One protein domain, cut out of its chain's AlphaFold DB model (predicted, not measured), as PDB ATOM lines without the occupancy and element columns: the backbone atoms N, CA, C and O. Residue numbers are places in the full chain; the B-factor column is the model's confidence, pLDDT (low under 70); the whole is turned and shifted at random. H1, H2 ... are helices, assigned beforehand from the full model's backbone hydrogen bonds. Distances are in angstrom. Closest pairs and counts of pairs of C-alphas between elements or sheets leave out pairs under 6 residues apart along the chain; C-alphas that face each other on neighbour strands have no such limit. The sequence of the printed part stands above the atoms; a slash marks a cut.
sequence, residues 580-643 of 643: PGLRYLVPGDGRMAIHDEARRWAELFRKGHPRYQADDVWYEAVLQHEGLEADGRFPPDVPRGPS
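AT A GLANCE: This is residues 580 to 643 of the 643 residues of an uncharacterized protein of Streptomyces sp. PsTaAH-137 (UniProt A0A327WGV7). With little regular structure, the model shows two short helices, H1 and H2, running opposite ways side by side with a gap between them; residues 580 to 594 loop about the end where H1 begins and H2 ends, and residues 626 to 643 form a long tail. The printed part has 64 residues, with H1 then H2 and no named strand; its class is all helix, though named elements hold only 22 residues. It is only just compact, close to loose, with a radius of gyration of the C-alphas of 12.5 A and spans of 34 by 24 by 24 A.

HOW THE PARTS SIT: H1, residues 595 to 606, and H2, residues 616 to 625, are close but not clearly touching; their closest C-alphas, those of Ala 598 and Trp 618, are 6.9 A apart. They run opposite ways at a shallow tilt of 13 degrees. In both, every O i to N i+4 pair is within hydrogen-bond range.

IN THESE COORDINATES: H1 spans 16.7 A from C-alpha 595 at (178.277, 283.458, 303.048). H2 spans 14.0 A to C-alpha 625 at (171.871, 272.293, 302.050).

THE WHOLE: The farthest C-alphas, Arg 583 and Ser 643, are 39.0 A apart. The printed part has no cut, and the nine-residue link is short. Residues 629 to 643 have pLDDT under 70.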
ATOM      1  N   PRO A 580     170.710 279.657 298.616       95.31
ATOM      2  CA  PRO A 580     171.531 278.482 298.909       95.31
ATOM      3  C   PRO A 580     171.066 277.246 298.127       95.31
ATOM      4  O   PRO A 580     169.897 277.146 297.759       95.31
ATOM      5  N   GLY A 581     171.992 276.319 297.871       95.44
ATOM      6  CA  GLY A 581     171.713 275.051 297.196       95.44
ATOM      7  C   GLY A 581     172.240 274.944 295.762       95.44
ATOM      8  O   GLY A 581     172.996 275.793 295.263       95.44
ATOM      9  N   LEU A 582     171.865 273.843 295.107       95.25
ATOM     10  CA  LEU A 582     172.390 273.408 293.807       95.25
ATOM     11  C   LEU A 582     172.027 274.378 292.686       95.25
ATOM     12  O   LEU A 582     172.820 274.601 291.774       95.25
ATOM     13  N   ARG A 583     170.852 275.010 292.779       94.44
ATOM     14  CA  ARG A 583     170.305 275.867 291.720       94.44
ATOM     15  C   ARG A 583     171.213 277.042 291.340       94.44
ATOM     16  O   ARG A 583     171.187 277.462 290.187       94.44
ATOM     17  N   TYR A 584     171.988 277.571 292.289       94.69
ATOM     18  CA  TYR A 584     172.875 278.724 292.073       94.69
ATOM     19  C   TYR A 584     174.316 278.486 292.554       94.69
ATOM     20  O   TYR A 584     175.120 279.423 292.596       94.69
ATOM     21  N   LEU A 585     174.652 277.246 292.936       96.75
ATOM     22  CA  LEU A 585     175.923 276.868 293.565       96.75
ATOM     23  C   LEU A 585     176.296 277.808 294.716       96.75
ATOM     24  O   LEU A 585     177.298 278.538 294.673       96.75
ATOM     25  N   VAL A 586     175.441 277.845 295.734       96.56
ATOM     26  CA  VAL A 586     175.642 278.677 296.924       96.56
ATOM     27  C   VAL A 586     175.678 277.779 298.159       96.56
ATOM     28  O   VAL A 586     174.684 277.110 298.439       96.56
ATOM     29  N   PRO A 587     176.789 277.770 298.914       97.44
ATOM     30  CA  PRO A 587     176.886 277.007 300.153       97.44
ATOM     31  C   PRO A 587     175.788 277.375 301.158       97.44
ATOM     32  O   PRO A 587     175.523 278.565 301.379       97.44
ATOM     33  N   GLY A 588     175.210 276.373 301.820       96.44
ATOM     34  CA  GLY A 588     174.223 276.559 302.882       96.44
ATOM     35  C   GLY A 588     174.342 275.522 303.997       96.44
ATOM     36  O   GLY A 588     175.193 274.643 303.953       96.44
ATOM     37  N   ASP A 589     173.487 275.640 305.010       93.31
ATOM     38  CA  ASP A 589     173.470 274.778 306.209       93.31
ATOM     39  C   ASP A 589     172.164 273.967 306.357       93.31
ATOM     40  O   ASP A 589     171.777 273.570 307.455       93.31
ATOM     41  N   GLY A 590     171.433 273.788 305.255       91.94
ATOM     42  CA  GLY A 590     170.076 273.221 305.234       91.94
ATOM     43  C   GLY A 590     168.954 274.205 305.583       91.94
ATOM     44  O   GLY A 590     167.782 273.858 305.462       91.94
ATOM     45  N   ARG A 591     169.269 275.439 306.002       91.06
ATOM     46  CA  ARG A 591     168.260 276.475 306.297       91.06
ATOM     47  C   ARG A 591     168.537 277.791 305.591       91.06
ATOM     48  O   ARG A 591     167.624 278.401 305.042       91.06
ATOM     49  N   MET A 592     169.783 278.244 305.601       94.44
ATOM     50  CA  MET A 592     170.205 279.518 305.035       94.44
ATOM     51  C   MET A 592     171.571 279.413 304.352       94.44
ATOM     52  O   MET A 592     172.270 278.406 304.442       94.44
ATOM     53  N   ALA A 593     171.942 280.470 303.631       94.38
ATOM     54  CA  ALA A 593     173.255 280.570 303.006       94.38
ATOM     55  C   ALA A 593     174.340 280.931 304.030       94.38
ATOM     56  O   ALA A 593     174.161 281.842 304.841       94.38
ATOM     57  N   ILE A 594     175.509 280.295 303.924       96.31
ATOM     58  CA  ILE A 594     176.646 280.472 304.849       96.31
ATOM     59  C   ILE A 594     177.742 281.381 304.266       96.31
ATOM     60  O   ILE A 594     178.920 281.031 304.197       96.31
ATOM     61  N   HIS A 595     177.371 282.581 303.808       94.94
ATOM     62  CA  HIS A 595     178.277 283.458 303.048       94.94
ATOM     63  C   HIS A 595     179.569 283.848 303.785       94.94
ATOM     64  O   HIS A 595     180.624 283.928 303.153       94.94
ATOM     65  N   ASP A 596     179.500 284.104 305.093       94.69
ATOM     66  CA  ASP A 596     180.680 284.500 305.868       94.69
ATOM     67  C   ASP A 596     181.657 283.334 306.046       94.69
ATOM     68  O   ASP A 596     182.868 283.530 305.951       94.69
ATOM     69  N   GLU A 597     181.147 282.111 306.205       97.38
ATOM     70  CA  GLU A 597     181.969 280.900 306.241       97.38
ATOM     71  C   GLU A 597     182.629 280.647 304.878       97.38
ATOM     72  O   GLU A 597     183.845 280.473 304.798       97.38
ATOM     73  N   ALA A 598     181.868 280.758 303.786       97.38
ATOM     74  CA  ALA A 598     182.412 280.641 302.434       97.38
ATOM     75  C   ALA A 598     183.517 281.682 302.153       97.38
ATOM     76  O   ALA A 598     184.489 281.382 301.452       97.38
ATOM     77  N   ARG A 599     183.404 282.898 302.715       96.56
ATOM     78  CA  ARG A 599     184.451 283.931 302.639       96.56
ATOM     79  C   ARG A 599     185.684 283.548 303.464       96.56
ATOM     80  O   ARG A 599     186.798 283.692 302.959       96.56
ATOM     81  N   ARG A 600     185.513 283.004 304.676       97.56
ATOM     82  CA  ARG A 600     186.624 282.468 305.490       97.56
ATOM     83  C   ARG A 600     187.387 281.366 304.751       97.56
ATOM     84  O   ARG A 600     188.617 281.380 304.719       97.56
ATOM     85  N   TRP A 601     186.684 280.454 304.083       98.38
ATOM     86  CA  TRP A 601     187.311 279.421 303.252       98.38
ATOM     87  C   TRP A 601     188.136 280.016 302.106       98.38
ATOM     88  O   TRP A 601     189.227 279.529 301.810       98.38
ATOM     89  N   ALA A 602     187.686 281.121 301.506       97.25
ATOM     90  CA  ALA A 602     188.442 281.808 300.458       97.25
ATOM     91  C   ALA A 602     189.731 282.460 300.996       97.25
ATOM     92  O   ALA A 602     190.741 282.531 300.295       97.25
ATOM     93  N   GLU A 603     189.747 282.917 302.248       96.56
ATOM     94  CA  GLU A 603     190.978 283.371 302.906       96.56
ATOM     95  C   GLU A 603     191.965 282.221 303.134       96.56
ATOM     96  O   GLU A 603     193.166 282.394 302.920       96.56
ATOM     97  N   LEU A 604     191.472 281.037 303.511       97.75
ATOM     98  CA  LEU A 604     192.289 279.828 303.658       97.75
ATOM     99  C   LEU A 604     192.827 279.336 302.307       97.75
ATOM    100  O   LEU A 604     194.004 278.979 302.213       97.75
ATOM    101  N   PHE A 605     192.021 279.420 301.244       97.44
ATOM    102  CA  PHE A 605     192.461 279.205 299.864       97.44
ATOM    103  C   PHE A 605     193.638 280.121 299.508       97.44
ATOM    104  O   PHE A 605     194.685 279.637 299.080       97.44
ATOM    105  N   ARG A 606     193.519 281.433 299.769       93.75
ATOM    106  CA  ARG A 606     194.581 282.420 299.485       93.75
ATOM    107  C   ARG A 606     195.860 282.181 300.293       93.75
ATOM    108  O   ARG A 606     196.939 282.547 299.835       93.75
ATOM    109  N   LYS A 607     195.753 281.575 301.479       94.00
ATOM    110  CA  LYS A 607     196.900 281.158 302.305       94.00
ATOM    111  C   LYS A 607     197.542 279.847 301.829       94.00
ATOM    112  O   LYS A 607     198.579 279.468 302.364       94.00
ATOM    113  N   GLY A 608     196.967 279.174 300.830       95.19
ATOM    114  CA  GLY A 608     197.485 277.915 300.291       95.19
ATOM    115  C   GLY A 608     197.118 276.687 301.125       95.19
ATOM    116  O   GLY A 608     197.805 275.675 301.036       95.19
ATOM    117  N   HIS A 609     196.074 276.757 301.959       96.69
ATOM    118  CA  HIS A 609     195.669 275.613 302.775       96.69
ATOM    119  C   HIS A 609     195.156 274.470 301.871       96.69
ATOM    120  O   HIS A 609     194.201 274.712 301.122       96.69
ATOM    121  N   PRO A 610     195.713 273.238 301.950       96.19
ATOM    122  CA  PRO A 610     195.429 272.156 300.997       96.19
ATOM    123  C   PRO A 610     193.940 271.830 300.845       96.19
ATOM    124  O   PRO A 610     193.431 271.797 299.730       96.19
ATOM    125  N   ARG A 611     193.220 271.714 301.973       95.19
ATOM    126  CA  ARG A 611     191.775 271.411 302.014       95.19
ATOM    127  C   ARG A 611     190.900 272.374 301.197       95.19
ATOM    128  O   ARG A 611     189.832 271.986 300.755       95.19
ATOM    129  N   TYR A 612     191.333 273.620 301.012       96.38
ATOM    130  CA  TYR A 612     190.523 274.661 300.372       96.38
ATOM    131  C   TYR A 612     190.971 274.980 298.945       96.38
ATOM    132  O   TYR A 612     190.404 275.882 298.336       96.38
ATOM    133  N   GLN A 613     191.997 274.296 298.414       95.62
ATOM    134  CA  GLN A 613     192.488 274.554 297.055       95.62
ATOM    135  C   GLN A 613     191.456 274.144 295.993       95.62
ATOM    136  O   GLN A 613     191.162 274.921 295.079       95.62
ATOM    137  N   ALA A 614     190.842 272.974 296.161       95.81
ATOM    138  CA  ALA A 614     189.739 272.510 295.329       95.81
ATOM    139  C   ALA A 614     188.389 273.118 295.763       95.81
ATOM    140  O   ALA A 614     188.302 273.794 296.792       95.81
ATOM    141  N   ASP A 615     187.348 272.944 294.945       96.56
ATOM    142  CA  ASP A 615     186.014 273.500 295.214       96.56
ATOM    143  C   ASP A 615     185.117 272.589 296.069       96.56
ATOM    144  O   ASP A 615     184.009 272.989 296.428       96.56
ATOM    145  N   ASP A 616     185.628 271.426 296.475       96.06
ATOM    146  CA  ASP A 616     184.862 270.363 297.128       96.06
ATOM    147  C   ASP A 616     184.230 270.801 298.444       96.06
ATOM    148  O   ASP A 616     183.044 270.585 298.638       96.06
ATOM    149  N   VAL A 617     184.954 271.526 299.305       96.81
ATOM    150  CA  VAL A 617     184.397 272.003 300.588       96.81
ATOM    151  C   VAL A 617     183.182 272.912 300.384       96.81
ATOM    152  O   VAL A 617     182.211 272.850 301.136       96.81
ATOM    153  N   TRP A 618     183.214 273.761 299.352       98.06
ATOM    154  CA  TRP A 618     182.062 274.598 299.030       98.06
ATOM    155  C   TRP A 618     180.932 273.763 298.437       98.06
ATOM    156  O   TRP A 618     179.772 274.032 298.736       98.06
ATOM    157  N   TYR A 619     181.257 272.777 297.597       97.69
ATOM    158  CA  TYR A 619     180.266 271.913 296.965       97.69
ATOM    159  C   TYR A 619     179.578 270.980 297.970       97.69
ATOM    160  O   TYR A 619     178.363 270.829 297.925       97.69
ATOM    161  N   GLU A 620     180.309 270.429 298.936       96.06
ATOM    162  CA  GLU A 620     179.759 269.658 300.054       96.06
ATOM    163  C   GLU A 620     178.713 270.473 300.814       96.06
ATOM    164  O   GLU A 620     177.620 269.983 301.067       96.06
ATOM    165  N   ALA A 621     178.991 271.746 301.108       97.00
ATOM    166  CA  ALA A 621     178.023 272.628 301.755       97.00
ATOM    167  C   ALA A 621     176.830 273.002 300.852       97.00
ATOM    168  O   ALA A 621     175.761 273.361 301.341       97.00
ATOM    169  N   VAL A 622     176.985 272.929 299.527       97.62
ATOM    170  CA  VAL A 622     175.855 273.031 298.594       97.62
ATOM    171  C   VAL A 622     174.974 271.781 298.694       97.62
ATOM    172  O   VAL A 622     173.761 271.912 298.810       97.62
ATOM    173  N   LEU A 623     175.569 270.585 298.702       96.06
ATOM    174  CA  LEU A 623     174.847 269.309 298.799       96.06
ATOM    175  C   LEU A 623     174.170 269.115 300.160       96.06
ATOM    176  O   LEU A 623     173.002 268.741 300.217       96.06
ATOM    177  N   GLN A 624     174.868 269.448 301.247       91.69
ATOM    178  CA  GLN A 624     174.324 269.408 302.606       91.69
ATOM    179  C   GLN A 624     173.084 270.291 302.742       91.69
ATOM    180  O   GLN A 624     172.145 269.923 303.444       91.69
ATOM    181  N   HIS A 625     173.050 271.436 302.050       95.25
ATOM    182  CA  HIS A 625     171.871 272.293 302.050       95.25
ATOM    183  C   HIS A 625     170.642 271.615 301.425       95.25
ATOM    184  O   HIS A 625     169.529 271.831 301.893       95.25
ATOM    185  N   GLU A 626     170.848 270.766 300.422       92.50
ATOM    186  CA  GLU A 626     169.792 269.991 299.756       92.50
ATOM    187  C   GLU A 626     169.437 268.695 300.512       92.50
ATOM    188  O   GLU A 626     168.581 267.932 300.067       92.50
ATOM    189  N   GLY A 627     170.097 268.410 301.642       86.56
ATOM    190  CA  GLY A 627     169.946 267.142 302.361       86.56
ATOM    191  C   GLY A 627     170.539 265.942 301.615       86.56
ATOM    192  O   GLY A 627     170.130 264.809 301.862       86.56
ATOM    193  N   LEU A 628     171.476 266.183 300.695       80.81
ATOM    194  CA  LEU A 628     172.171 265.150 299.930       80.81
ATOM    195  C   LEU A 628     173.504 264.813 300.604       80.81
ATOM    196  O   LEU A 628     174.272 265.710 300.966       80.81
ATOM    197  N   GLU A 629     173.806 263.523 300.748       60.81
ATOM    198  CA  GLU A 629     175.151 263.088 301.124       60.81
ATOM    199  C   GLU A 629     176.096 263.297 299.934       60.81
ATOM    200  O   GLU A 629     175.771 262.975 298.789       60.81
ATOM    201  N   ALA A 630     177.269 263.881 300.191       57.62
ATOM    202  CA  ALA A 630     178.320 263.965 299.190       57.62
ATOM    203  C   ALA A 630     178.850 262.550 298.957       57.62
ATOM    204  O   ALA A 630     179.591 262.040 299.795       57.62
ATOM    205  N   ASP A 631     178.435 261.908 297.862       42.62
ATOM    206  CA  ASP A 631     178.851 260.545 297.527       42.62
ATOM    207  C   ASP A 631     180.389 260.486 297.461       42.62
ATOM    208  O   ASP A 631     181.047 261.050 296.581       42.62
ATOM    209  N   GLY A 632     180.964 259.930 298.525       39.44
ATOM    210  CA  GLY A 632     182.290 260.280 298.999       39.44
ATOM    211  C   GLY A 632     183.423 259.704 298.163       39.44
ATOM    212  O   GLY A 632     183.558 258.491 298.024       39.44
ATOM    213  N   ARG A 633     184.349 260.578 297.762       35.28
ATOM    214  CA  ARG A 633     185.790 260.287 297.803       35.28
ATOM    215  C   ARG A 633     186.575 261.525 298.239       35.28
ATOM    216  O   ARG A 633     187.192 262.187 297.416       35.28
ATOM    217  N   PHE A 634     186.617 261.771 299.549       34.28
ATOM    218  CA  PHE A 634     187.732 262.465 300.204       34.28
ATOM    219  C   PHE A 634     188.214 261.636 301.409       34.28
ATOM    220  O   PHE A 634     187.372 261.092 302.124       34.28
ATOM    221  N   PRO A 635     189.538 261.466 301.621       31.28
ATOM    222  CA  PRO A 635     190.065 260.614 302.689       31.28
ATOM    223  C   PRO A 635     189.815 261.232 304.075       31.28
ATOM    224  O   PRO A 635     189.790 262.462 304.188       31.28
ATOM    225  N   PRO A 636     189.675 260.411 305.130       37.44
ATOM    226  CA  PRO A 636     189.428 260.896 306.476       37.44
ATOM    227  C   PRO A 636     190.686 261.521 307.102       37.44
ATOM    228  O   PRO A 636     191.816 261.152 306.790       37.44
ATOM    229  N   ASP A 637     190.414 262.433 308.035       41.72
ATOM    230  CA  ASP A 637     191.271 262.927 309.117       41.72
ATOM    231  C   ASP A 637     192.354 263.982 308.823       41.72
ATOM    232  O   ASP A 637     193.471 263.711 308.388       41.72
ATOM    233  N   VAL A 638     192.065 265.213 309.270       33.62
ATOM    234  CA  VAL A 638     193.080 266.092 309.872       33.62
ATOM    235  C   VAL A 638     192.608 266.432 311.295       33.62
ATOM    236  O   VAL A 638     191.529 267.020 311.437       33.62
ATOM    237  N   PRO A 639     193.364 266.075 312.351       35.97
ATOM    238  CA  PRO A 639     192.964 266.304 313.737       35.97
ATOM    239  C   PRO A 639     192.884 267.797 314.070       35.97
ATOM    240  O   PRO A 639     193.721 268.593 313.638       35.97
ATOM    241  N   ARG A 640     191.908 268.174 314.904       38.00
ATOM    242  CA  ARG A 640     191.883 269.484 315.569       38.00
ATOM    243  C   ARG A 640     193.038 269.532 316.578       38.00
ATOM    244  O   ARG A 640     193.071 268.723 317.498       38.00
ATOM    245  N   GLY A 641     193.989 270.446 316.378       30.20
ATOM    246  CA  GLY A 641     195.070 270.707 317.337       30.20
ATOM    247  C   GLY A 641     194.540 271.323 318.642       30.20
ATOM    248  O   GLY A 641     193.467 271.934 318.614       30.20
ATOM    249  N   PRO A 642     195.244 271.141 319.775       42.41
ATOM    250  CA  PRO A 642     194.754 271.555 321.080       42.41
ATOM    251  C   PRO A 642     194.895 273.068 321.291       42.41
ATOM    252  O   PRO A 642     195.665 273.736 320.601       42.41
ATOM    253  N   SER A 643     194.099 273.536 322.253       37.72
ATOM    254  CA  SER A 643     193.928 274.891 322.789       37.72
ATOM    255  C   SER A 643     195.205 275.698 322.991       37.72
ATOM    256  O   SER A 643     196.189 275.116 323.501       37.72
TER     257      SER A 643